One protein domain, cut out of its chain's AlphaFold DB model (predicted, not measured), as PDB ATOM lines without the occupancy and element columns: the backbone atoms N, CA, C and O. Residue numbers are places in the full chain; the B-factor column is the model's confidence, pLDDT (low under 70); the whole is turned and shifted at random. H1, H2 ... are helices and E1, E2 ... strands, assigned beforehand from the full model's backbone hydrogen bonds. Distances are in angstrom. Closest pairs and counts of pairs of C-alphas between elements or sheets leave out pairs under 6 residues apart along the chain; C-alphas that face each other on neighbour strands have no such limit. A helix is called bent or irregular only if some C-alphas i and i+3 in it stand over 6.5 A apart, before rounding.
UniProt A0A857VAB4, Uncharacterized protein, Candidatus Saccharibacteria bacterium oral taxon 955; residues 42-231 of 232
ATOM      1  N   ILE A  42     125.216  83.301  94.307       93.31
ATOM      2  CA  ILE A  42     124.444  83.577  95.511       93.31
ATOM      3  C   ILE A  42     124.055  85.057  95.486       93.31
ATOM      4  O   ILE A  42     124.919  85.937  95.504       93.31
ATOM      5  N   GLU A  43     122.753  85.335  95.486       93.00
ATOM      6  CA  GLU A  43     122.249  86.698  95.649       93.00
ATOM      7  C   GLU A  43     122.763  87.291  96.971       93.00
ATOM      8  O   GLU A  43     122.585  86.698  98.048       93.00
ATOM      9  N   THR A  44     123.389  88.468  96.887       94.38
ATOM     10  CA  THR A  44     123.847  89.203  98.068       94.38
ATOM     11  C   THR A  44     122.631  89.724  98.829       94.38
ATOM     12  O   THR A  44     121.895  90.537  98.276       94.38
ATOM     13  N   PRO A  45     122.404  89.304 100.085       94.56
ATOM     14  CA  PRO A  45     121.272  89.772 100.867       94.56
ATOM     15  C   PRO A  45     121.507  91.215 101.315       94.56
ATOM     16  O   PRO A  45     122.599  91.571 101.769       94.56
ATOM     17  N   TYR A  46     120.478  92.045 101.204       93.38
ATOM     18  CA  TYR A  46     120.479  93.425 101.673       93.38
ATOM     19  C   TYR A  46     119.107  93.807 102.230       93.38
ATOM     20  O   TYR A  46     118.098  93.184 101.900       93.38
ATOM     21  N   ASP A  47     119.084  94.813 103.098       92.19
ATOM     22  CA  ASP A  47     117.857  95.377 103.656       92.19
ATOM     23  C   ASP A  47     117.138  96.322 102.674       92.19
ATOM     24  O   ASP A  47     117.571  96.545 101.541       92.19
ATOM     25  N   GLU A  48     116.031  96.920 103.109       92.19
ATOM     26  CA  GLU A  48     115.250  97.868 102.302       92.19
ATOM     27  C   GLU A  48     116.039  99.112 101.844       92.19
ATOM     28  O   GLU A  48     115.669  99.754 100.858       92.19
ATOM     29  N   PHE A  49     117.161  99.422 102.501       92.25
ATOM     30  CA  PHE A  49     118.055 100.530 102.170       92.25
ATOM     31  C   PHE A  49     119.220 100.109 101.254       92.25
ATOM     32  O   PHE A  49     120.039 100.947 100.864       92.25
ATOM     33  N   GLY A  50     119.309  98.830 100.876       89.81
ATOM     34  CA  GLY A  50     120.415  98.290 100.083       89.81
ATOM     35  C   GLY A  50     121.697  98.074 100.895       89.81
ATOM     36  O   GLY A  50     122.788  97.974 100.323       89.81
ATOM     37  N   ILE A  51     121.604  98.024 102.225       92.50
ATOM     38  CA  ILE A  51     122.730  97.703 103.100       92.50
ATOM     39  C   ILE A  51     122.842  96.187 103.214       92.50
ATOM     40  O   ILE A  51     121.882  95.503 103.548       92.50
ATOM     41  N   VAL A  52     124.036  95.655 102.947       93.19
ATOM     42  CA  VAL A  52     124.289  94.209 102.975       93.19
ATOM     43  C   VAL A  52     124.023  93.626 104.363       93.19
ATOM     44  O   VAL A  52     124.666  94.027 105.341       93.19
ATOM     45  N   ASP A  53     123.162  92.607 104.427       92.88
ATOM     46  CA  ASP A  53     123.011  91.770 105.613       92.88
ATOM     47  C   ASP A  53     124.217  90.838 105.705       92.88
ATOM     48  O   ASP A  53     124.289  89.752 105.125       92.88
ATOM     49  N   LYS A  54     125.211  91.298 106.460       92.88
ATOM     50  CA  LYS A  54     126.468  90.589 106.659       92.88
ATOM     51  C   LYS A  54     126.262  89.184 107.235       92.88
ATOM     52  O   LYS A  54     126.997  88.278 106.855       92.88
ATOM     53  N   LYS A  55     125.311  88.985 108.152       92.44
ATOM     54  CA  LYS A  55     125.104  87.672 108.777       92.44
ATOM     55  C   LYS A  55     124.508  86.699 107.779       92.44
ATOM     56  O   LYS A  55     125.045  85.607 107.608       92.44
ATOM     57  N   GLU A  56     123.439  87.107 107.108       95.38
ATOM     58  CA  GLU A  56     122.786  86.272 106.107       95.38
ATOM     59  C   GLU A  56     123.741  85.958 104.947       95.38
ATOM     60  O   GLU A  56     123.806  84.814 104.495       95.38
ATOM     61  N   LEU A  57     124.570  86.924 104.535       95.44
ATOM     62  CA  LEU A  57     125.598  86.725 103.512       95.44
ATOM     63  C   LEU A  57     126.576  85.613 103.912       95.44
ATOM     64  O   LEU A  57     126.777  84.660 103.159       95.44
ATOM     65  N   PHE A  58     127.160  85.693 105.112       95.50
ATOM     66  CA  PHE A  58     128.093  84.664 105.577       95.50
ATOM     67  C   PHE A  58     127.411  83.325 105.852       95.50
ATOM     68  O   PHE A  58     128.030  82.289 105.621       95.50
ATOM     69  N   ARG A  59     126.139  83.315 106.267       95.44
ATOM     70  CA  ARG A  59     125.362  82.077 106.410       95.44
ATOM     71  C   ARG A  59     125.211  81.362 105.065       95.44
ATOM     72  O   ARG A  59     125.438  80.157 105.000       95.44
ATOM     73  N   ARG A  60     124.880  82.093 103.993       95.69
ATOM     74  CA  ARG A  60     124.757  81.537 102.632       95.69
ATOM     75  C   ARG A  60     126.096  81.035 102.089       95.69
ATOM     76  O   ARG A  60     126.144  79.941 101.544       95.69
ATOM     77  N   ILE A  61     127.173  81.803 102.272       95.19
ATOM     78  CA  ILE A  61     128.513  81.453 101.762       95.19
ATOM     79  C   ILE A  61     129.113  80.257 102.503       95.19
ATOM     80  O   ILE A  61     129.667  79.362 101.876       95.19
ATOM     81  N   LEU A  62     129.034  80.228 103.835       94.94
ATOM     82  CA  LEU A  62     129.542  79.080 104.590       94.94
ATOM     83  C   LEU A  62     128.688  77.835 104.341       94.94
ATOM     84  O   LEU A  62     129.229  76.742 104.279       94.94
ATOM     85  N   GLY A  63     127.376  78.001 104.152       94.44
ATOM     86  CA  GLY A  63     126.469  76.905 103.816       94.44
ATOM     87  C   GLY A  63     126.602  76.376 102.384       94.44
ATOM     88  O   GLY A  63     126.033  75.330 102.089       94.44
ATOM     89  N   SER A  64     127.327  77.066 101.493       95.00
ATOM     90  CA  SER A  64     127.545  76.619 100.110       95.00
ATOM     91  C   SER A  64     128.790  75.747  99.932       95.00
ATOM     92  O   SER A  64     129.108  75.351  98.809       95.00
ATOM     93  N   VAL A  65     129.512  75.469 101.017       94.94
ATOM     94  CA  VAL A  65     130.695  74.607 101.049       94.94
ATOM     95  C   VAL A  65     130.553  73.644 102.227       94.94
ATOM     96  O   VAL A  65     129.918  73.973 103.226       94.94
ATOM     97  N   SER A  66     131.133  72.449 102.119       92.38
ATOM     98  CA  SER A  66     131.209  71.496 103.233       92.38
ATOM     99  C   SER A  66     131.688  72.154 104.536       92.38
ATOM    100  O   SER A  66     132.642  72.938 104.535       92.38
ATOM    101  N   THR A  67     131.067  71.791 105.664       89.81
ATOM    102  CA  THR A  67     131.397  72.320 107.001       89.81
ATOM    103  C   THR A  67     132.823  72.000 107.442       89.81
ATOM    104  O   THR A  67     133.382  72.718 108.265       89.81
ATOM    105  N   ASP A  68     133.422  70.956 106.868       90.12
ATOM    106  CA  ASP A  68     134.789  70.524 107.175       90.12
ATOM    107  C   ASP A  68     135.840  71.260 106.325       90.12
ATOM    108  O   ASP A  68     137.046  71.021 106.452       90.12
ATOM    109  N   PHE A  69     135.414  72.162 105.432       92.94
ATOM    110  CA  PHE A  69     136.333  72.913 104.591       92.94
ATOM    111  C   PHE A  69     137.142  73.924 105.405       92.94
ATOM    112  O   PHE A  69     136.614  74.846 106.024       92.94
ATOM    113  N   TYR A  70     138.466  73.800 105.327       94.00
ATOM    114  CA  TYR A  70     139.380  74.740 105.958       94.00
ATOM    115  C   TYR A  70     139.670  75.953 105.059       94.00
ATOM    116  O   TYR A  70     140.356  75.843 104.030       94.00
ATOM    117  N   TRP A  71     139.223  77.129 105.502       93.88
ATOM    118  CA  TRP A  71     139.501  78.421 104.877       93.88
ATOM    119  C   TRP A  71     140.918  78.894 105.203       93.88
ATOM    120  O   TRP A  71     141.210  79.318 106.324       93.88
ATOM    121  N   GLY A  72     141.811  78.824 104.218       91.88
ATOM    122  CA  GLY A  72     143.207  79.211 104.368       91.88
ATOM    123  C   GLY A  72     143.488  80.695 104.112       91.88
ATOM    124  O   GLY A  72     142.607  81.529 103.889       91.88
ATOM    125  N   GLY A  73     144.780  81.017 104.115       86.19
ATOM    126  CA  GLY A  73     145.277  82.363 103.852       86.19
ATOM    127  C   GLY A  73     145.407  83.227 105.106       86.19
ATOM    128  O   GLY A  73     145.109  82.817 106.225       86.19
ATOM    129  N   SER A  74     145.928  84.436 104.915       85.69
ATOM    130  CA  SER A  74     146.188  85.367 106.008       85.69
ATOM    131  C   SER A  74     144.933  86.150 106.405       85.69
ATOM    132  O   SER A  74     144.057  86.397 105.579       85.69
ATOM    133  N   TYR A  75     144.882  86.585 107.666       87.56
ATOM    134  CA  TYR A  75     143.847  87.471 108.218       87.56
ATOM    135  C   TYR A  75     144.271  88.947 108.122       87.56
ATOM    136  O   TYR A  75     144.164  89.709 109.087       87.56
ATOM    137  N   VAL A  76     144.874  89.353 106.999       80.62
ATOM    138  CA  VAL A  76     145.468  90.694 106.885       80.62
ATOM    139  C   VAL A  76     144.375  91.751 106.745       80.62
ATOM    140  O   VAL A  76     143.918  92.061 105.649       80.62
ATOM    141  N   GLY A  77     144.047  92.357 107.884       82.25
ATOM    142  CA  GLY A  77     143.223  93.552 107.999       82.25
ATOM    143  C   GLY A  77     141.726  93.340 107.722       82.25
ATOM    144  O   GLY A  77     141.290  92.268 107.311       82.25
ATOM    145  N   PRO A  78     140.909  94.377 107.968       91.25
ATOM    146  CA  PRO A  78     139.497  94.377 107.609       91.25
ATOM    147  C   PRO A  78     139.283  94.299 106.093       91.25
ATOM    148  O   PRO A  78     139.726  95.179 105.350       91.25
ATOM    149  N   HIS A  79     138.525  93.306 105.652       91.38
ATOM    150  CA  HIS A  79     138.026  93.182 104.291       91.38
ATOM    151  C   HIS A  79     136.679  93.882 104.138       91.38
ATOM    152  O   HIS A  79     135.866  93.878 105.059       91.38
ATOM    153  N   HIS A  80     136.428  94.481 102.977       91.38
ATOM    154  CA  HIS A  80     135.124  95.061 102.666       91.38
ATOM    155  C   HIS A  80     134.185  93.964 102.180       91.38
ATOM    156  O   HIS A  80     134.576  93.188 101.315       91.38
ATOM    157  N   ILE A  81     132.953  93.945 102.687       90.12
ATOM    158  CA  ILE A  81     131.900  93.061 102.152       90.12
ATOM    159  C   ILE A  81     131.281  93.623 100.863       90.12
ATOM    160  O   ILE A  81     130.543  92.940 100.172       90.12
ATOM    161  N   MET A  82     131.603  94.881 100.547       84.38
ATOM    162  CA  MET A  82     131.187  95.588  99.342       84.38
ATOM    163  C   MET A  82     132.225  95.439  98.217       84.38
ATOM    164  O   MET A  82     133.439  95.377  98.454       84.38
ATOM    165  N   TRP A  83     131.733  95.485  96.985       80.88
ATOM    166  CA  TRP A  83     132.443  95.241  95.725       80.88
ATOM    167  C   TRP A  83     133.532  96.229  95.323       80.88
ATOM    168  O   TRP A  83     133.896  97.095  96.141       80.88
ATOM    169  N   PRO A  84     134.204  96.007  94.160       76.62
ATOM    170  CA  PRO A  84     135.381  96.755  93.781       76.62
ATOM    171  C   PRO A  84     135.216  98.245  94.004       76.62
ATOM    172  O   PRO A  84     134.162  98.844  93.825       76.62
ATOM    173  N   ARG A  85     136.327  98.862  94.391       83.44
ATOM    174  CA  ARG A  85     136.408 100.295  94.669       83.44
ATOM    175  C   ARG A  85     135.798 101.157  93.552       83.44
ATOM    176  O   ARG A  85     135.303 102.235  93.855       83.44
ATOM    177  N   ALA A  86     135.874 100.697  92.302       82.94
ATOM    178  CA  ALA A  86     135.324 101.382  91.136       82.94
ATOM    179  C   ALA A  86     133.811 101.621  91.253       82.94
ATOM    180  O   ALA A  86     133.367 102.719  90.945       82.94
ATOM    181  N   ASP A  87     133.065 100.666  91.809       80.62
ATOM    182  CA  ASP A  87     131.610 100.766  91.977       80.62
ATOM    183  C   ASP A  87     131.233 101.862  92.983       80.62
ATOM    184  O   ASP A  87     130.126 102.377  92.971       80.62
ATOM    185  N   TYR A  88     132.174 102.272  93.837       82.31
ATOM    186  CA  TYR A  88     132.020 103.344  94.823       82.31
ATOM    187  C   TYR A  88     132.932 104.534  94.504       82.31
ATOM    188  O   TYR A  88     133.323 105.300  95.394       82.31
ATOM    189  N   ALA A  89     133.308 104.696  93.235       80.75
ATOM    190  CA  ALA A  89     133.949 105.913  92.774       80.75
ATOM    191  C   ALA A  89     132.923 107.046  92.855       80.75
ATOM    192  O   ALA A  89     131.943 107.066  92.123       80.75
ATOM    193  N   GLY A  90     133.116 107.984  93.780       74.62
ATOM    194  CA  GLY A  90     132.165 109.078  93.905       74.62
ATOM    195  C   GLY A  90     132.220 110.027  92.713       74.62
ATOM    196  O   GLY A  90     133.299 110.409  92.240       74.62
ATOM    197  N   GLU A  91     131.033 110.427  92.285       70.38
ATOM    198  CA  GLU A  91     130.793 111.367  91.198       70.38
ATOM    199  C   GLU A  91     130.599 112.797  91.743       70.38
ATOM    200  O   GLU A  91     130.319 113.004  92.928       70.38
ATOM    201  N   GLY A  92     130.799 113.809  90.894       69.69
ATOM    202  CA  GLY A  92     130.610 115.222  91.252       69.69
ATOM    203  C   GLY A  92     131.801 115.910  91.942       69.69
ATOM    204  O   GLY A  92     132.938 115.430  91.930       69.69
ATOM    205  N   LEU A  93     131.546 117.094  92.516       68.00
ATOM    206  CA  LEU A  93     132.545 117.968  93.151       68.00
ATOM    207  C   LEU A  93     132.340 118.058  94.676       68.00
ATOM    208  O   LEU A  93     131.258 117.810  95.201       68.00
ATOM    209  N   GLY A  94     133.394 118.437  95.404       79.25
ATOM    210  CA  GLY A  94     133.321 118.725  96.841       79.25
ATOM    211  C   GLY A  94     133.279 117.494  97.758       79.25
ATOM    212  O   GLY A  94     133.776 116.417  97.425       79.25
ATOM    213  N   ALA A  95     132.732 117.671  98.966       78.50
ATOM    214  CA  ALA A  95     132.742 116.650 100.017       78.50
ATOM    215  C   ALA A  95     131.870 115.423  99.686       78.50
ATOM    216  O   ALA A  95     132.256 114.306 100.042       78.50
ATOM    217  N   ARG A  96     130.757 115.613  98.951       81.56
ATOM    218  CA  ARG A  96     129.832 114.532  98.557       81.56
ATOM    219  C   ARG A  96     130.507 113.468  97.683       81.56
ATOM    220  O   ARG A  96     130.247 112.285  97.860       81.56
ATOM    221  N   ARG A  97     131.499 113.851  96.870       86.81
ATOM    222  CA  ARG A  97     132.317 112.917  96.070       86.81
ATOM    223  C   ARG A  97     133.030 111.850  96.919       86.81
ATOM    224  O   ARG A  97     133.394 110.789  96.429       86.81
ATOM    225  N   LYS A  98     133.292 112.110  98.203       89.94
ATOM    226  CA  LYS A  98     133.982 111.146  99.083       89.94
ATOM    227  C   LYS A  98     133.020 110.206  99.811       89.94
ATOM    228  O   LYS A  98     133.494 109.255 100.431       89.94
ATOM    229  N   ILE A  99     131.712 110.466  99.761       92.31
ATOM    230  CA  ILE A  99     130.710 109.732 100.540       92.31
ATOM    231  C   ILE A  99     130.679 108.241 100.190       92.31
ATOM    232  O   ILE A  99     130.812 107.458 101.128       92.31
ATOM    233  N   PRO A 100     130.648 107.807  98.913       92.25
ATOM    234  CA  PRO A 100     130.590 106.375  98.610       92.25
ATOM    235  C   PRO A 100     131.790 105.601  99.161       92.25
ATOM    236  O   PRO A 100     131.653 104.503  99.699       92.25
ATOM    237  N   MET A 101     132.976 106.216  99.127       91.19
ATOM    238  CA  MET A 101     134.171 105.604  99.699       91.19
ATOM    239  C   MET A 101     134.174 105.570 101.227       91.19
ATOM    240  O   MET A 101     134.679 104.608 101.810       91.19
ATOM    241  N   LYS A 102     133.640 106.607 101.879       93.69
ATOM    242  CA  LYS A 102     133.481 106.651 103.337       93.69
ATOM    243  C   LYS A 102     132.483 105.598 103.805       93.69
ATOM    244  O   LYS A 102     132.830 104.813 104.680       93.69
ATOM    245  N   PHE A 103     131.329 105.526 103.143       94.06
ATOM    246  CA  PHE A 103     130.318 104.490 103.327       94.06
ATOM    247  C   PHE A 103     130.930 103.095 103.209       94.06
ATOM    248  O   PHE A 103     130.946 102.346 104.178       94.06
ATOM    249  N   ARG A 104     131.578 102.787 102.077       92.50
ATOM    250  CA  ARG A 104     132.256 101.500 101.846       92.50
ATOM    251  C   ARG A 104     133.282 101.154 102.936       92.50
ATOM    252  O   ARG A 104     133.588  99.981 103.145       92.50
ATOM    253  N   SER A 105     133.855 102.156 103.599       92.25
ATOM    254  CA  SER A 105     134.890 101.998 104.629       92.25
ATOM    255  C   SER A 105     134.351 101.959 106.065       92.25
ATOM    256  O   SER A 105     135.149 101.799 106.995       92.25
ATOM    257  N   SER A 106     133.033 102.061 106.268       94.75
ATOM    258  CA  SER A 106     132.394 101.873 107.576       94.75
ATOM    259  C   SER A 106     132.791 100.530 108.201       94.75
ATOM    260  O   SER A 106     133.093  99.559 107.504       94.75
ATOM    261  N   GLN A 107     132.894 100.476 109.529       94.00
ATOM    262  CA  GLN A 107     133.356  99.270 110.230       94.00
ATOM    263  C   GLN A 107     132.324  98.146 110.163       94.00
ATOM    264  O   GLN A 107     132.710  96.992 109.987       94.00
ATOM    265  N   SER A 108     131.035  98.485 110.227       92.44
ATOM    266  CA  SER A 108     129.919  97.546 110.088       92.44
ATOM    267  C   SER A 108     129.925  96.799 108.747       92.44
ATOM    268  O   SER A 108     129.563  95.622 108.709       92.44
ATOM    269  N   LEU A 109     130.422  97.449 107.684       93.31
ATOM    270  CA  LEU A 109     130.543  96.937 106.309       93.31
ATOM    271  C   LEU A 109     131.894  96.269 106.021       93.31
ATOM    272  O   LEU A 109     132.298  96.078 104.867       93.31
ATOM    273  N   ARG A 110     132.630  95.938 107.081       94.06
ATOM    274  CA  ARG A 110     133.892  95.220 106.997       94.06
ATOM    275  C   ARG A 110     133.906  94.025 107.931       94.06
ATOM    276  O   ARG A 110     133.167  93.951 108.914       94.06
ATOM    277  N   VAL A 111     134.788  93.091 107.615       94.88
ATOM    278  CA  VAL A 111     134.953  91.843 108.352       94.88
ATOM    279  C   VAL A 111     136.400  91.369 108.274       94.88
ATOM    280  O   VAL A 111     137.079  91.581 107.273       94.88
ATOM    281  N   ILE A 112     136.897  90.753 109.338       95.19
ATOM    282  CA  ILE A 112     138.199  90.083 109.350       95.19
ATOM    283  C   ILE A 112     137.946  88.603 109.066       95.19
ATOM    284  O   ILE A 112     137.328  87.921 109.877       95.19
ATOM    285  N   ILE A 113     138.408  88.120 107.915       95.12
ATOM    286  CA  ILE A 113     138.222  86.741 107.436       95.12
ATOM    287  C   ILE A 113     139.514  86.221 106.803       95.12
ATOM    288  O   ILE A 113     140.347  87.033 106.389       95.12
ATOM    289  N   PRO A 114     139.686  84.892 106.676       94.81
ATOM    290  CA  PRO A 114     140.759  84.325 105.874       94.81
ATOM    291  C   PRO A 114     140.675  84.810 104.425       94.81
ATOM    292  O   PRO A 114     139.588  84.920 103.847       94.81
ATOM    293  N   ARG A 115     141.834  85.048 103.804       92.56
ATOM    294  CA  ARG A 115     141.905  85.512 102.413       92.56
ATOM    295  C   ARG A 115     141.191  84.581 101.424       92.56
ATOM    296  O   ARG A 115     140.643  85.066 100.436       92.56
ATOM    297  N   ASP A 116     141.189  83.275 101.673       94.31
ATOM    298  CA  ASP A 116     140.492  82.314 100.817       94.31
ATOM    299  C   ASP A 116     138.969  82.497 100.876       94.31
ATOM    300  O   ASP A 116     138.322  82.520  99.831       94.31
ATOM    301  N   LEU A 117     138.409  82.734 102.070       95.00
ATOM    302  CA  LEU A 117     136.981  83.023 102.241       95.00
ATOM    303  C   LEU A 117     136.603  84.356 101.589       95.00
ATOM    304  O   LEU A 117     135.576  84.451 100.927       95.00
ATOM    305  N   HIS A 118     137.454  85.374 101.720       93.94
ATOM    306  CA  HIS A 118     137.262  86.655 101.040       93.94
ATOM    307  C   HIS A 118     137.190  86.494  99.517       93.94
ATOM    308  O   HIS A 118     136.295  87.034  98.871       93.94
ATOM    309  N   ASP A 119     138.129  85.755  98.929       92.06
ATOM    310  CA  ASP A 119     138.164  85.576  97.479       92.06
ATOM    311  C   ASP A 119     137.021  84.694  96.971       92.06
ATOM    312  O   ASP A 119     136.516  84.940  95.877       92.06
ATOM    313  N   TYR A 120     136.575  83.725  97.772       93.69
ATOM    314  CA  TYR A 120     135.376  82.952  97.469       93.69
ATOM    315  C   TYR A 120     134.103  83.796  97.546       93.69
ATOM    316  O   TYR A 120     133.327  83.771  96.595       93.69
ATOM    317  N   LEU A 121     133.942  84.617  98.591       94.00
ATOM    318  CA  LEU A 121     132.848  85.586  98.720       94.00
ATOM    319  C   LEU A 121     132.731  86.436  97.445       94.00
ATOM    320  O   LEU A 121     131.673  86.463  96.827       94.00
ATOM    321  N   HIS A 122     133.842  87.017  96.980       91.12
ATOM    322  CA  HIS A 122     133.885  87.811  95.744       91.12
ATOM    323  C   HIS A 122     133.602  87.024  94.459       91.12
ATOM    324  O   HIS A 122     133.238  87.623  93.450       91.12
ATOM    325  N   LYS A 123     133.844  85.712  94.452       91.50
ATOM    326  CA  LYS A 123     133.639  84.868  93.273       91.50
ATOM    327  C   LYS A 123     132.197  84.399  93.161       91.50
ATOM    328  O   LYS A 123     131.700  84.314  92.046       91.50
ATOM    329  N   ILE A 124     131.577  84.047  94.286       93.31
ATOM    330  CA  ILE A 124     130.320  83.296  94.310       93.31
ATOM    331  C   ILE A 124     129.078  84.171  94.458       93.31
ATOM    332  O   ILE A 124     127.978  83.672  94.270       93.31
ATOM    333  N   THR A 125     129.223  85.454  94.783       93.44
ATOM    334  CA  THR A 125     128.077  86.348  95.001       93.44
ATOM    335  C   THR A 125     128.029  87.491  94.001       93.44
ATOM    336  O   THR A 125     129.027  87.839  93.365       93.44
ATOM    337  N   GLU A 126     126.842  88.073  93.854       89.00
ATOM    338  CA  GLU A 126     126.592  89.176  92.928       89.00
ATOM    339  C   GLU A 126     126.731  90.557  93.575       89.00
ATOM    340  O   GLU A 126     126.532  90.723  94.779       89.00
ATOM    341  N   PRO A 127     127.001  91.607  92.780       83.44
ATOM    342  CA  PRO A 127     126.636  92.998  93.070       83.44
ATOM    343  C   PRO A 127     125.449  93.246  93.987       83.44
ATOM    344  O   PRO A 127     124.333  93.123  93.498       83.44
ATOM    345  N   PRO A 128     125.636  93.673  95.276       84.25
ATOM    346  CA  PRO A 128     124.525  94.303  95.944       84.25
ATOM    347  C   PRO A 128     124.213  95.564  95.157       84.25
ATOM    348  O   PRO A 128     125.103  96.267  94.654       84.25
ATOM    349  N   LYS A 129     122.925  95.857  95.073       82.69
ATOM    350  CA  LYS A 129     122.462  97.114  94.522       82.69
ATOM    351  C   LYS A 129     123.105  98.255  95.305       82.69
ATOM    352  O   LYS A 129     123.018  98.304  96.528       82.69
ATOM    353  N   GLN A 130     123.753  99.173  94.599       85.62
ATOM    354  CA  GLN A 130     124.366 100.327  95.235       85.62
ATOM    355  C   GLN A 130     123.278 101.218  95.872       85.62
ATOM    356  O   GLN A 130     122.354 101.628  95.161       85.62
ATOM    357  N   PRO A 131     123.376 101.553  97.175       91.12
ATOM    358  CA  PRO A 131     122.455 102.499  97.801       91.12
ATOM    359  C   PRO A 131     122.531 103.893  97.174       91.12
ATOM    360  O   PRO A 131     123.566 104.294  96.639       91.12
ATOM    361  N   GLY A 132     121.456 104.671  97.302       91.31
ATOM    362  CA  GLY A 132     121.473 106.085  96.928       91.31
ATOM    363  C   GLY A 132     122.503 106.879  97.741       91.31
ATOM    364  O   GLY A 132     122.843 106.517  98.870       91.31
ATOM    365  N   ILE A 133     122.994 107.989  97.183       91.44
ATOM    366  CA  ILE A 133     124.027 108.817  97.831       91.44
ATOM    367  C   ILE A 133     123.603 109.315  99.221       91.44
ATOM    368  O   ILE A 133     124.432 109.361 100.129       91.44
ATOM    369  N   ASP A 134     122.321 109.633  99.399       93.62
ATOM    370  CA  ASP A 134     121.776 110.115 100.671       93.62
ATOM    371  C   ASP A 134     121.743 108.994 101.716       93.62
ATOM    372  O   ASP A 134     122.185 109.197 102.845       93.62
ATOM    373  N   THR A 135     121.350 107.776 101.325       95.44
ATOM    374  CA  THR A 135     121.431 106.578 102.174       95.44
ATOM    375  C   THR A 135     122.868 106.303 102.609       95.44
ATOM    376  O   THR A 135     123.125 106.050 103.783       95.44
ATOM    377  N   MET A 136     123.832 106.397 101.688       94.81
ATOM    378  CA  MET A 136     125.249 106.210 102.014       94.81
ATOM    379  C   MET A 136     125.777 107.262 102.992       94.81
ATOM    380  O   MET A 136     126.556 106.936 103.892       94.81
ATOM    381  N   GLU A 137     125.397 108.527 102.795       95.06
ATOM    382  CA  GLU A 137     125.776 109.628 103.678       95.06
ATOM    383  C   GLU A 137     125.199 109.426 105.077       95.06
ATOM    384  O   GLU A 137     125.949 109.485 106.053       95.06
ATOM    385  N   GLN A 138     123.907 109.123 105.159       96.81
ATOM    386  CA  GLN A 138     123.196 108.879 106.404       96.81
ATOM    387  C   GLN A 138     123.766 107.667 107.151       96.81
ATOM    388  O   GLN A 138     124.096 107.769 108.330       96.81
ATOM    389  N   TYR A 139     124.022 106.557 106.455       96.56
ATOM    390  CA  TYR A 139     124.658 105.375 107.041       96.56
ATOM    391  C   TYR A 139     126.056 105.683 107.590       96.56
ATOM    392  O   TYR A 139     126.435 105.249 108.679       96.56
ATOM    393  N   TYR A 140     126.855 106.450 106.839       96.06
ATOM    394  CA  TYR A 140     128.169 106.879 107.307       96.06
ATOM    395  C   TYR A 140     128.060 107.762 108.558       96.06
ATOM    396  O   TYR A 140     128.842 107.576 109.490       96.06
ATOM    397  N   GLN A 141     127.102 108.692 108.601       96.75
ATOM    398  CA  GLN A 141     126.852 109.534 109.774       96.75
ATOM    399  C   GLN A 141     126.440 108.695 110.988       96.75
ATOM    400  O   GLN A 141     127.042 108.849 112.047       96.75
ATOM    401  N   GLU A 142     125.517 107.747 110.827       97.62
ATOM    402  CA  GLU A 142     125.126 106.815 111.892       97.62
ATOM    403  C   GLU A 142     126.315 106.003 112.412       97.62
ATOM    404  O   GLU A 142     126.493 105.879 113.623       97.62
ATOM    405  N   GLN A 143     127.204 105.533 111.529       97.19
ATOM    406  CA  GLN A 143     128.426 104.845 111.945       97.19
ATOM    407  C   GLN A 143     129.346 105.757 112.772       97.19
ATOM    408  O   GLN A 143     129.971 105.279 113.721       97.19
ATOM    409  N   GLN A 144     129.465 107.044 112.419       97.31
ATOM    410  CA  GLN A 144     130.248 108.004 113.208       97.31
ATOM    411  C   GLN A 144     129.607 108.261 114.574       97.31
ATOM    412  O   GLN A 144     130.326 108.317 115.570       97.31
ATOM    413  N   THR A 145     128.279 108.354 114.641       97.50
ATOM    414  CA  THR A 145     127.547 108.489 115.906       97.50
ATOM    415  C   THR A 145     127.756 107.268 116.797       97.50
ATOM    416  O   THR A 145     128.116 107.417 117.959       97.50
ATOM    417  N   VAL A 146     127.636 106.055 116.251       97.50
ATOM    418  CA  VAL A 146     127.930 104.806 116.973       97.50
ATOM    419  C   VAL A 146     129.346 104.817 117.555       97.50
ATOM    420  O   VAL A 146     129.533 104.483 118.723       97.50
ATOM    421  N   LEU A 147     130.342 105.215 116.756       97.06
ATOM    422  CA  LEU A 147     131.733 105.313 117.203       97.06
ATOM    423  C   LEU A 147     131.894 106.323 118.340       97.06
ATOM    424  O   LEU A 147     132.535 106.022 119.345       97.06
ATOM    425  N   HIS A 148     131.268 107.490 118.201       96.69
ATOM    426  CA  HIS A 148     131.304 108.539 119.206       96.69
ATOM    427  C   HIS A 148     130.686 108.091 120.537       96.69
ATOM    428  O   HIS A 148     131.319 108.209 121.587       96.69
ATOM    429  N   LEU A 149     129.482 107.511 120.495       97.25
ATOM    430  CA  LEU A 149     128.815 106.981 121.683       97.25
ATOM    431  C   LEU A 149     129.635 105.850 122.316       97.25
ATOM    432  O   LEU A 149     129.751 105.777 123.541       97.25
ATOM    433  N   TYR A 150     130.255 104.991 121.498       96.88
ATOM    434  CA  TYR A 150     131.119 103.928 122.002       96.88
ATOM    435  C   TYR A 150     132.341 104.486 122.745       96.88
ATOM    436  O   TYR A 150     132.699 103.979 123.811       96.88
ATOM    437  N   ASP A 151     132.949 105.556 122.226       95.62
ATOM    438  CA  ASP A 151     134.061 106.253 122.874       95.62
ATOM    439  C   ASP A 151     133.666 106.882 124.218       95.62
ATOM    440  O   ASP A 151     134.449 106.823 125.172       95.62
ATOM    441  N   ILE A 152     132.436 107.392 124.346       95.50
ATOM    442  CA  ILE A 152     131.893 107.889 125.619       95.50
ATOM    443  C   ILE A 152     131.787 106.754 126.647       95.50
ATOM    444  O   ILE A 152     132.331 106.853 127.750       95.50
ATOM    445  N   VAL A 153     131.137 105.639 126.297       95.19
ATOM    446  CA  VAL A 153     130.875 104.546 127.261       95.19
ATOM    447  C   VAL A 153     132.112 103.709 127.597       95.19
ATOM    448  O   VAL A 153     132.107 102.951 128.576       95.19
ATOM    449  N   ARG A 154     133.186 103.839 126.807       92.81
ATOM    450  CA  ARG A 154     134.502 103.239 127.075       92.81
ATOM    451  C   ARG A 154     135.519 104.230 127.636       92.81
ATOM    452  O   ARG A 154     136.652 103.812 127.855       92.81
ATOM    453  N   TYR A 155     135.151 105.503 127.842       89.25
ATOM    454  CA  TYR A 155     136.095 106.593 128.088       89.25
ATOM    455  C   TYR A 155     137.170 106.199 129.108       89.25
ATOM    456  O   TYR A 155     136.899 105.963 130.295       89.25
ATOM    457  N   HIS A 156     138.392 106.060 128.586       80.38
ATOM    458  CA  HIS A 156     139.526 105.515 129.318       80.38
ATOM    459  C   HIS A 156     140.184 106.560 130.215       80.38
ATOM    460  O   HIS A 156     140.797 106.171 131.191       80.38
ATOM    461  N   GLY A 157     139.979 107.863 129.980       82.94
ATOM    462  CA  GLY A 157     140.549 108.930 130.819       82.94
ATOM    463  C   GLY A 157     140.084 108.922 132.283       82.94
ATOM    464  O   GLY A 157     140.624 109.654 133.102       82.94
ATOM    465  N   LEU A 158     139.106 108.081 132.634       84.44
ATOM    466  CA  LEU A 158     138.705 107.836 134.022       84.44
ATOM    467  C   LEU A 158     139.602 106.819 134.744       84.44
ATOM    468  O   LEU A 158     139.484 106.694 135.961       84.44
ATOM    469  N   SER A 159     140.448 106.058 134.034       81.69
ATOM    470  CA  SER A 159     141.319 105.044 134.652       81.69
ATOM    471  C   SER A 159     142.285 105.658 135.655       81.69
ATOM    472  O   SER A 159     142.531 105.063 136.699       81.69
ATOM    473  N   ASP A 160     142.752 106.867 135.356       86.69
ATOM    474  CA  ASP A 160     143.818 107.540 136.096       86.69
ATOM    475  C   ASP A 160     143.269 108.380 137.264       86.69
ATOM    476  O   ASP A 160     144.027 108.966 138.035       86.69
ATOM    477  N   LEU A 161     141.941 108.434 137.414       88.12
ATOM    478  CA  LEU A 161     141.268 109.158 138.487       88.12
ATOM    479  C   LEU A 161     141.075 108.258 139.714       88.12
ATOM    480  O   LEU A 161     140.538 107.152 139.619       88.12
ATOM    481  N   SER A 162     141.420 108.784 140.890       90.50
ATOM    482  CA  SER A 162     141.233 108.154 142.204       90.50
ATOM    483  C   SER A 162     139.780 108.225 142.709       90.50
ATOM    484  O   SER A 162     139.514 108.569 143.858       90.50
ATOM    485  N   ILE A 163     138.820 107.903 141.841       92.19
ATOM    486  CA  ILE A 163     137.390 107.803 142.166       92.19
ATOM    487  C   ILE A 163     136.926 106.344 142.103       92.19
ATOM    488  O   ILE A 163     137.541 105.521 141.423       92.19
ATOM    489  N   SER A 164     135.838 106.016 142.806       93.69
ATOM    490  CA  SER A 164     135.265 104.665 142.782       93.69
ATOM    491  C   SER A 164     134.805 104.272 141.374       93.69
ATOM    492  O   SER A 164     134.391 105.127 140.588       93.69
ATOM    493  N   GLU A 165     134.821 102.974 141.058       91.06
ATOM    494  CA  GLU A 165     134.302 102.474 139.775       91.06
ATOM    495  C   GLU A 165     132.833 102.861 139.564       91.06
ATOM    496  O   GLU A 165     132.468 103.294 138.474       91.06
ATOM    497  N   GLN A 166     132.022 102.848 140.627       92.81
ATOM    498  CA  GLN A 166     130.638 103.321 140.584       92.81
ATOM    499  C   GLN A 166     130.541 104.779 140.108       92.81
ATOM    500  O   GLN A 166     129.729 105.091 139.240       92.81
ATOM    501  N   ASN A 167     131.401 105.677 140.604       93.31
ATOM    502  CA  ASN A 167     131.411 107.072 140.157       93.31
ATOM    503  C   ASN A 167     131.855 107.202 138.691       93.31
ATOM    504  O   ASN A 167     131.333 108.049 137.964       93.31
ATOM    505  N   LYS A 168     132.783 106.354 138.225       93.38
ATOM    506  CA  LYS A 168     133.193 106.315 136.809       93.38
ATOM    507  C   LYS A 168     132.047 105.858 135.908       93.38
ATOM    508  O   LYS A 168     131.871 106.400 134.818       93.38
ATOM    509  N   GLU A 169     131.274 104.867 136.340       93.44
ATOM    510  CA  GLU A 169     130.100 104.389 135.606       93.44
ATOM    511  C   GLU A 169     128.988 105.434 135.559       93.44
ATOM    512  O   GLU A 169     128.487 105.722 134.473       93.44
ATOM    513  N   GLN A 170     128.688 106.087 136.685       93.25
ATOM    514  CA  GLN A 170     127.725 107.191 136.736       93.25
ATOM    515  C   GLN A 170     128.129 108.350 135.816       93.25
ATOM    516  O   GLN A 170     127.294 108.881 135.087       93.25
ATOM    517  N   TYR A 171     129.421 108.693 135.762       94.44
ATOM    518  CA  TYR A 171     129.921 109.690 134.814       94.44
ATOM    519  C   TYR A 171     129.663 109.283 133.357       94.44
ATOM    520  O   TYR A 171     129.166 110.087 132.570       94.44
ATOM    521  N   ARG A 172     129.991 108.037 132.980       95.31
ATOM    522  CA  ARG A 172     129.775 107.531 131.611       95.31
ATOM    523  C   ARG A 172     128.296 107.539 131.240       95.31
ATOM    524  O   ARG A 172     127.971 107.932 130.125       95.31
ATOM    525  N   LEU A 173     127.429 107.140 132.169       95.06
ATOM    526  CA  LEU A 173     125.983 107.130 131.973       95.06
ATOM    527  C   LEU A 173     125.438 108.552 131.794       95.06
ATOM    528  O   LEU A 173     124.746 108.825 130.821       95.06
ATOM    529  N   HIS A 174     125.825 109.488 132.663       95.31
ATOM    530  CA  HIS A 174     125.415 110.886 132.537       95.31
ATOM    531  C   HIS A 174     125.850 111.491 131.193       95.31
ATOM    532  O   HIS A 174     125.038 112.074 130.479       95.31
ATOM    533  N   ARG A 175     127.110 111.272 130.795       96.38
ATOM    534  CA  ARG A 175     127.628 111.728 129.498       96.38
ATOM    535  C   ARG A 175     126.924 111.084 128.309       96.38
ATOM    536  O   ARG A 175     126.756 111.754 127.295       96.38
ATOM    537  N   LEU A 176     126.547 109.813 128.422       96.81
ATOM    538  CA  LEU A 176     125.755 109.125 127.410       96.81
ATOM    539  C   LEU A 176     124.387 109.803 127.254       96.81
ATOM    540  O   LEU A 176     124.044 110.174 126.138       96.81
ATOM    541  N   HIS A 177     123.643 110.023 128.341       96.56
ATOM    542  CA  HIS A 177     122.327 110.676 128.280       96.56
ATOM    543  C   HIS A 177     122.392 112.097 127.712       96.56
ATOM    544  O   HIS A 177     121.569 112.454 126.869       96.56
ATOM    545  N   ASP A 178     123.388 112.884 128.125       96.62
ATOM    546  CA  ASP A 178     123.619 114.223 127.578       96.62
ATOM    547  C   ASP A 178     123.801 114.195 126.056       96.62
ATOM    548  O   ASP A 178     123.295 115.070 125.352       96.62
ATOM    549  N   GLU A 179     124.536 113.206 125.545       97.00
ATOM    550  CA  GLU A 179     124.800 113.079 124.114       97.00
ATOM    551  C   GLU A 179     123.586 112.533 123.354       97.00
ATOM    552  O   GLU A 179     123.233 113.068 122.302       97.00
ATOM    553  N   LEU A 180     122.875 111.547 123.915       96.62
ATOM    554  CA  LEU A 180     121.614 111.041 123.358       96.62
ATOM    555  C   LEU A 180     120.563 112.156 123.207       96.62
ATOM    556  O   LEU A 180     119.789 112.148 122.252       96.62
ATOM    557  N   GLY A 181     120.571 113.156 124.096       95.56
ATOM    558  CA  GLY A 181     119.711 114.338 123.996       95.56
ATOM    559  C   GLY A 181     120.058 115.305 122.852       95.56
ATOM    560  O   GLY A 181     119.249 116.177 122.536       95.56
ATOM    561  N   ARG A 182     121.241 115.181 122.231       94.81
ATOM    562  CA  ARG A 182     121.736 116.086 121.174       94.81
ATOM    563  C   ARG A 182     121.756 115.461 119.785       94.81
ATOM    564  O   ARG A 182     121.681 116.190 118.794       94.81
ATOM    565  N   ILE A 183     121.910 114.144 119.700       94.69
ATOM    566  CA  ILE A 183     121.963 113.438 118.419       94.69
ATOM    567  C   ILE A 183     120.566 113.290 117.805       94.69
ATOM    568  O   ILE A 183     119.546 113.338 118.490       94.69
ATOM    569  N   LYS A 184     120.531 113.113 116.482       92.31
ATOM    570  CA  LYS A 184     119.315 112.756 115.744       92.31
ATOM    571  C   LYS A 184     119.146 111.239 115.719       92.31
ATOM    572  O   LYS A 184     120.146 110.521 115.741       92.31
ATOM    573  N   ASP A 185     117.902 110.793 115.591       91.75
ATOM    574  CA  ASP A 185     117.585 109.381 115.383       91.75
ATOM    575  C   ASP A 185     118.171 108.858 114.067       91.75
ATOM    576  O   ASP A 185     118.336 109.600 113.086       91.75
ATOM    577  N   GLY A 186     118.500 107.565 114.071       91.56
ATOM    578  CA  GLY A 186     118.892 106.843 112.869       91.56
ATOM    579  C   GLY A 186     117.737 106.775 111.871       91.56
ATOM    580  O   GLY A 186     116.569 106.735 112.245       91.56
ATOM    581  N   GLN A 187     118.070 106.768 110.587       93.94
ATOM    582  CA  GLN A 187     117.124 106.712 109.474       93.94
ATOM    583  C   GLN A 187     117.338 105.479 108.595       93.94
ATOM    584  O   GLN A 187     116.434 105.120 107.850       93.94
ATOM    585  N   VAL A 188     118.517 104.846 108.653       94.12
ATOM    586  CA  VAL A 188     118.863 103.684 107.809       94.12
ATOM    587  C   VAL A 188     119.232 102.443 108.626       94.12
ATOM    588  O   VAL A 188     119.888 101.533 108.128       94.12
ATOM    589  N   GLY A 189     118.835 102.417 109.900       89.31
ATOM    590  CA  GLY A 189     118.842 101.213 110.733       89.31
ATOM    591  C   GLY A 189     120.189 100.799 111.334       89.31
ATOM    592  O   GLY A 189     120.260  99.725 111.930       89.31
ATOM    593  N   LEU A 190     121.257 101.605 111.228       94.44
ATOM    594  CA  LEU A 190     122.535 101.283 111.879       94.44
ATOM    595  C   LEU A 190     122.585 101.787 113.324       94.44
ATOM    596  O   LEU A 190     123.056 101.067 114.208       94.44
ATOM    597  N   LEU A 191     122.166 103.032 113.561       95.56
ATOM    598  CA  LEU A 191     122.107 103.610 114.902       95.56
ATOM    599  C   LEU A 191     120.866 103.067 115.634       95.56
ATOM    600  O   LEU A 191     119.757 103.279 115.141       95.56
ATOM    601  N   PRO A 192     121.016 102.399 116.794       94.19
ATOM    602  CA  PRO A 192     119.867 101.987 117.590       94.19
ATOM    603  C   PRO A 192     119.051 103.191 118.052       94.19
ATOM    604  O   PRO A 192     119.599 104.279 118.240       94.19
ATOM    605  N   ASP A 193     117.761 102.965 118.283       94.19
ATOM    606  CA  ASP A 193     116.862 103.984 118.815       94.19
ATOM    607  C   ASP A 193     117.422 104.612 120.106       94.19
ATOM    608  O   ASP A 193     117.944 103.921 120.988       94.19
ATOM    609  N   ARG A 194     117.352 105.942 120.208       95.06
ATOM    610  CA  ARG A 194     117.959 106.669 121.330       95.06
ATOM    611  C   ARG A 194     117.225 106.437 122.648       95.06
ATOM    612  O   ARG A 194     117.877 106.442 123.689       95.06
ATOM    613  N   GLU A 195     115.909 106.235 122.618       94.25
ATOM    614  CA  GLU A 195     115.118 105.947 123.817       94.25
ATOM    615  C   GLU A 195     115.434 104.536 124.312       94.25
ATOM    616  O   GLU A 195     115.657 104.333 125.507       94.25
ATOM    617  N   LEU A 196     115.591 103.589 123.384       94.44
ATOM    618  CA  LEU A 196     116.084 102.251 123.683       94.44
ATOM    619  C   LEU A 196     117.469 102.308 124.340       94.44
ATOM    620  O   LEU A 196     117.650 101.737 125.414       94.44
ATOM    621  N   LEU A 197     118.428 103.034 123.753       95.50
ATOM    622  CA  LEU A 197     119.766 103.197 124.339       95.50
ATOM    623  C   LEU A 197     119.729 103.872 125.717       95.50
ATOM    624  O   LEU A 197     120.515 103.504 126.585       95.50
ATOM    625  N   ALA A 198     118.830 104.835 125.930       95.12
ATOM    626  CA  ALA A 198     118.656 105.506 127.217       95.12
ATOM    627  C   ALA A 198     118.014 104.603 128.286       95.12
ATOM    628  O   ALA A 198     118.190 104.857 129.474       95.12
ATOM    629  N   SER A 199     117.272 103.570 127.879       95.75
ATOM    630  CA  SER A 199     116.606 102.626 128.788       95.75
ATOM    631  C   SER A 199     117.477 101.438 129.220       95.75
ATOM    632  O   SER A 199     117.125 100.736 130.163       95.75
ATOM    633  N   MET A 200     118.590 101.202 128.524       95.56
ATOM    634  CA  MET A 200     119.492 100.075 128.760       95.56
ATOM    635  C   MET A 200     120.456 100.340 129.915       95.56
ATOM    636  O   MET A 200     120.913 101.465 130.133       95.56
ATOM    637  N   GLU A 201     120.888  99.268 130.575       95.12
ATOM    638  CA  GLU A 201     121.995  99.347 131.522       95.12
ATOM    639  C   GLU A 201     123.311  99.676 130.796       95.12
ATOM    640  O   GLU A 201     123.555  99.252 129.661       95.12
ATOM    641  N   LEU A 202     124.236 100.382 131.462       94.12
ATOM    642  CA  LEU A 202     125.485 100.846 130.832       94.12
ATOM    643  C   LEU A 202     126.291  99.705 130.184       94.12
ATOM    644  O   LEU A 202     126.932  99.895 129.146       94.12
ATOM    645  N   ASN A 203     126.286  98.517 130.791       93.94
ATOM    646  CA  ASN A 203     126.968  97.353 130.233       93.94
ATOM    647  C   ASN A 203     126.305  96.853 128.938       93.94
ATOM    648  O   ASN A 203     127.013  96.492 127.997       93.94
ATOM    649  N   GLU A 204     124.977  96.880 128.860       94.75
ATOM    650  CA  GLU A 204     124.211  96.495 127.670       94.75
ATOM    651  C   GLU A 204     124.430  97.498 126.535       94.75
ATOM    652  O   GLU A 204     124.733  97.099 125.405       94.75
ATOM    653  N   VAL A 205     124.411  98.801 126.845       95.81
ATOM    654  CA  VAL A 205     124.767  99.856 125.885       95.81
ATOM    655  C   VAL A 205     126.185  99.642 125.364       95.81
ATOM    656  O   VAL A 205     126.429  99.675 124.157       95.81
ATOM    657  N   ARG A 206     127.144  99.372 126.260       95.06
ATOM    658  CA  ARG A 206     128.542  99.132 125.885       95.06
ATOM    659  C   ARG A 206     128.678  97.936 124.950       95.06
ATOM    660  O   ARG A 206     129.436  98.023 123.986       95.06
ATOM    661  N   GLN A 207     127.977  96.836 125.213       93.56
ATOM    662  CA  GLN A 207     127.995  95.653 124.349       93.56
ATOM    663  C   GLN A 207     127.358  95.942 122.983       93.56
ATOM    664  O   GLN A 207     127.961  95.630 121.953       93.56
ATOM    665  N   THR A 208     126.205  96.613 122.973       94.12
ATOM    666  CA  THR A 208     125.481  97.006 121.757       94.12
ATOM    667  C   THR A 208     126.328  97.918 120.873       94.12
ATOM    668  O   THR A 208     126.549  97.618 119.699       94.12
ATOM    669  N   LEU A 209     126.891  98.989 121.436       95.69
ATOM    670  CA  LEU A 209     127.741  99.923 120.700       95.69
ATOM    671  C   LEU A 209     129.059  99.276 120.268       95.69
ATOM    672  O   LEU A 209     129.481  99.468 119.132       95.69
ATOM    673  N   ARG A 210     129.684  98.440 121.111       94.06
ATOM    674  CA  ARG A 210     130.901  97.695 120.743       94.06
ATOM    675  C   ARG A 210     130.682  96.824 119.512       94.06
ATOM    676  O   ARG A 210     131.577  96.735 118.672       94.06
ATOM    677  N   ARG A 211     129.530  96.157 119.422       90.12
ATOM    678  CA  ARG A 211     129.162  95.304 118.285       90.12
ATOM    679  C   ARG A 211     129.105  96.107 116.984       90.12
ATOM    680  O   ARG A 211     129.637  95.656 115.975       90.12
ATOM    681  N   LEU A 212     128.529  97.306 117.027       92.81
ATOM    682  CA  LEU A 212     128.362  98.185 115.865       92.81
ATOM    683  C   LEU A 212     129.632  98.998 115.524       92.81
ATOM    684  O   LEU A 212     129.846  99.380 114.373       92.81
ATOM    685  N   ALA A 213     130.491  99.249 116.515       93.75
ATOM    686  CA  ALA A 213     131.732 100.023 116.404       93.75
ATOM    687  C   ALA A 213     132.975  99.176 116.077       93.75
ATOM    688  O   ALA A 213     134.066  99.716 115.891       93.75
ATOM    689  N   ARG A 214     132.874  97.841 116.058       92.38
ATOM    690  CA  ARG A 214     134.018  96.969 115.756       92.38
ATOM    691  C   ARG A 214     133.874  96.310 114.397       92.38
ATOM    692  O   ARG A 214     132.789  95.935 113.969       92.38
ATOM    693  N   VAL A 215     135.015  96.058 113.768       92.69
ATOM    694  CA  VAL A 215     135.081  95.092 112.672       92.69
ATOM    695  C   VAL A 215     135.020  93.697 113.289       92.69
ATOM    696  O   VAL A 215     135.896  93.327 114.070       92.69
ATOM    697  N   GLN A 216     133.969  92.943 112.980       91.81
ATOM    698  CA  GLN A 216     133.815  91.566 113.455       91.81
ATOM    699  C   GLN A 216     134.795  90.634 112.735       91.81
ATOM    700  O   GLN A 216     135.128  90.852 111.569       91.81
ATOM    701  N   GLY A 217     135.260  89.606 113.442       92.25
ATOM    702  CA  GLY A 217     136.097  88.549 112.887       92.25
ATOM    703  C   GLY A 217     135.314  87.253 112.724       92.25
ATOM    704  O   GLY A 217     134.455  86.953 113.546       92.25
ATOM    705  N   LEU A 218     135.634  86.499 111.681       93.00
ATOM    706  CA  LEU A 218     135.090  85.178 111.400       93.00
ATOM    707  C   LEU A 218     136.256  84.269 110.986       93.00
ATOM    708  O   LEU A 218     137.031  84.611 110.093       93.00
ATOM    709  N   SER A 219     136.412  83.138 111.672       92.25
ATOM    710  CA  SER A 219     137.517  82.190 111.485       92.25
ATOM    711  C   SER A 219     136.992  80.763 111.282       92.25
ATOM    712  O   SER A 219     135.785  80.528 111.283       92.25
ATOM    713  N   ASN A 220     137.899  79.798 111.107       90.88
ATOM    714  CA  ASN A 220     137.542  78.372 111.075       90.88
ATOM    715  C   ASN A 220     137.165  77.801 112.455       90.88
ATOM    716  O   ASN A 220     136.732  76.659 112.526       90.88
ATOM    717  N   ASP A 221     137.368  78.543 113.548       91.44
ATOM    718  CA  ASP A 221     137.026  78.078 114.896       91.44
ATOM    719  C   ASP A 221     135.495  78.118 115.093       91.44
ATOM    720  O   ASP A 221     134.909  79.204 114.984       91.44
ATOM    721  N   PRO A 222     134.837  76.987 115.416       89.50
ATOM    722  CA  PRO A 222     133.392  76.939 115.633       89.50
ATOM    723  C   PRO A 222     132.883  77.933 116.682       89.50
ATOM    724  O   PRO A 222     131.833  78.538 116.482       89.50
ATOM    725  N   ALA A 223     133.633  78.175 117.762       90.06
ATOM    726  CA  ALA A 223     133.251  79.142 118.789       90.06
ATOM    727  C   ALA A 223     133.310  80.582 118.255       90.06
ATOM    728  O   ALA A 223     132.480  81.422 118.608       90.06
ATOM    729  N   CYS A 224     134.265  80.872 117.364       89.06
ATOM    730  CA  CYS A 224     134.349  82.167 116.693       89.06
ATOM    731  C   CYS A 224     133.195  82.362 115.697       89.06
ATOM    732  O   CYS A 224     132.637  83.458 115.627       89.06
ATOM    733  N   GLN A 225     132.816  81.320 114.948       90.94
ATOM    734  CA  GLN A 225     131.657  81.361 114.047       90.94
ATOM    735  C   GLN A 225     130.357  81.547 114.828       90.94
ATOM    736  O   GLN A 225     129.547  82.412 114.502       90.94
ATOM    737  N   GLU A 226     130.184  80.799 115.913       90.44
ATOM    738  CA  GLU A 226     129.031  80.933 116.790       90.44
ATOM    739  C   GLU A 226     128.925  82.347 117.379       90.44
ATOM    740  O   GLU A 226     127.855  82.955 117.330       90.44
ATOM    741  N   ALA A 227     130.030  82.918 117.867       88.31
ATOM    742  CA  ALA A 227     130.054  84.300 118.342       88.31
ATOM    743  C   ALA A 227     129.673  85.296 117.232       88.31
ATOM    744  O   ALA A 227     128.874  86.203 117.472       88.31
ATOM    745  N   PHE A 228     130.181  85.109 116.010       90.81
ATOM    746  CA  PHE A 228     129.841  85.948 114.860       90.81
ATOM    747  C   PHE A 228     128.331  85.952 114.564       90.81
ATOM    748  O   PHE A 228     127.747  87.013 114.335       90.81
ATOM    749  N   PHE A 229     127.677  84.787 114.620       90.50
ATOM    750  CA  PHE A 229     126.243  84.667 114.341       90.50
ATOM    751  C   PHE A 229     125.341  85.032 115.528       90.50
ATOM    752  O   PHE A 229     124.227  85.505 115.302       90.50
ATOM    753  N   ARG A 230     125.806  84.894 116.777       84.88
ATOM    754  CA  ARG A 230     125.067  85.331 117.978       84.88
ATOM    755  C   ARG A 230     125.079  86.850 118.166       84.88
ATOM    756  O   ARG A 230     124.109  87.414 118.656       84.88
ATOM    757  N   GLU A 231     126.146  87.541 117.766       71.56
ATOM    758  CA  GLU A 231     126.294  88.995 117.934       71.56
ATOM    759  C   GLU A 231     125.486  89.821 116.913       71.56
ATOM    760  O   GLU A 231     126.047  90.573 116.124       71.56
TER     761      GLU A 231
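AT A GLANCE: This is residues 42 to 231 of the 232 residues of an uncharacterized protein of Candidatus Saccharibacteria bacterium oral taxon 955 (UniProt A0A857VAB4). Two lobes make this domain: a helical one, where H6 and H8 pack on the later part of the long helix H5 and H7 packs on H6, and a looser one that holds the short helices H1, H4 and H9, the strand E1 and long loops. H3, with H2 beside it, packs on the first part of H5, and residues 160 to 166 stick out between H5 and H6, of which 165 and 166 belong to H6. The printed part has 190 residues with nine named helices and one named strand, in the order H1 H2 H3 E1 H4 H5 H6 H7 H8 H9, and the class is mostly helix. The whole is compact, with a radius of gyration of the C-alphas of 18.6 A and spans of 53 by 46 by 27 A.

HOW THE PARTS SIT: Start at H1, residues 54 to 63, which touches no helix. It is close to but not clearly touching H4, residues 115 to 124, about perpendicular at 89 degrees; the closest C-alphas, of Ile 61 and Leu 121, are 6.7 A apart. H1 is also close to but not clearly touching H9, residues 222 to 230, with C-alphas 55 and 229 closest at 6.4 A. H2, residues 85 to 88, touches H3, residues 96 to 104, closest at C-alphas 88 and 100, 5.1 A. E1, residues 110 to 112, pairs with no named strand; look for short pairings of residues 110 to 111 with 79 to 80, antiparallel, and of 111 to 112 with 216 to 217, parallel. H5, residues 133 to 153, touches H3 with residues 133 to 140 alone, at a steep tilt of 61 degrees; C-alphas 103 and 140 are closest, 5.1 A. H5 and H6, residues 165 to 180, form a helical hairpin at a shallow tilt of 23 degrees, closest at C-alphas 153 and 172, 5.4 A. H6 and H7, residues 194 to 199, form another, closest at C-alphas 180 and 194, 6.0 A. H8, residues 202 to 213, touches H5 at a steep tilt of 40 degrees, opposite ways; C-alphas 147 and 213 are closest, 5.4 A. Each O i to N i+4 pair is within hydrogen-bond range in H1 and H4 to H9; H3 has 3 of 5, and H2 is too short for one.

IN THESE COORDINATES: Find C-alpha 54 at (126.468, 90.589, 106.659), where H1 begins. H3 is irregular: C-alphas 97 and 100 are 7.2 A apart. From C-alpha 133 at (124.027, 108.817, 97.831), H5 runs 30.5 A; H6 is 22.4 A long and H8 15.7 A. H9 ends at C-alpha 230, (125.067, 85.331, 117.978).

THE WHOLE: The C-alphas of Ile 42 and Ser 162 are the two farthest apart, 55.4 A. The printed part has no cut. Long links join H1 to H2, H5 to H6 and H6 to H7. The mean pLDDT of the printed part is 91.5; look for values under 70 at residues 92 to 93.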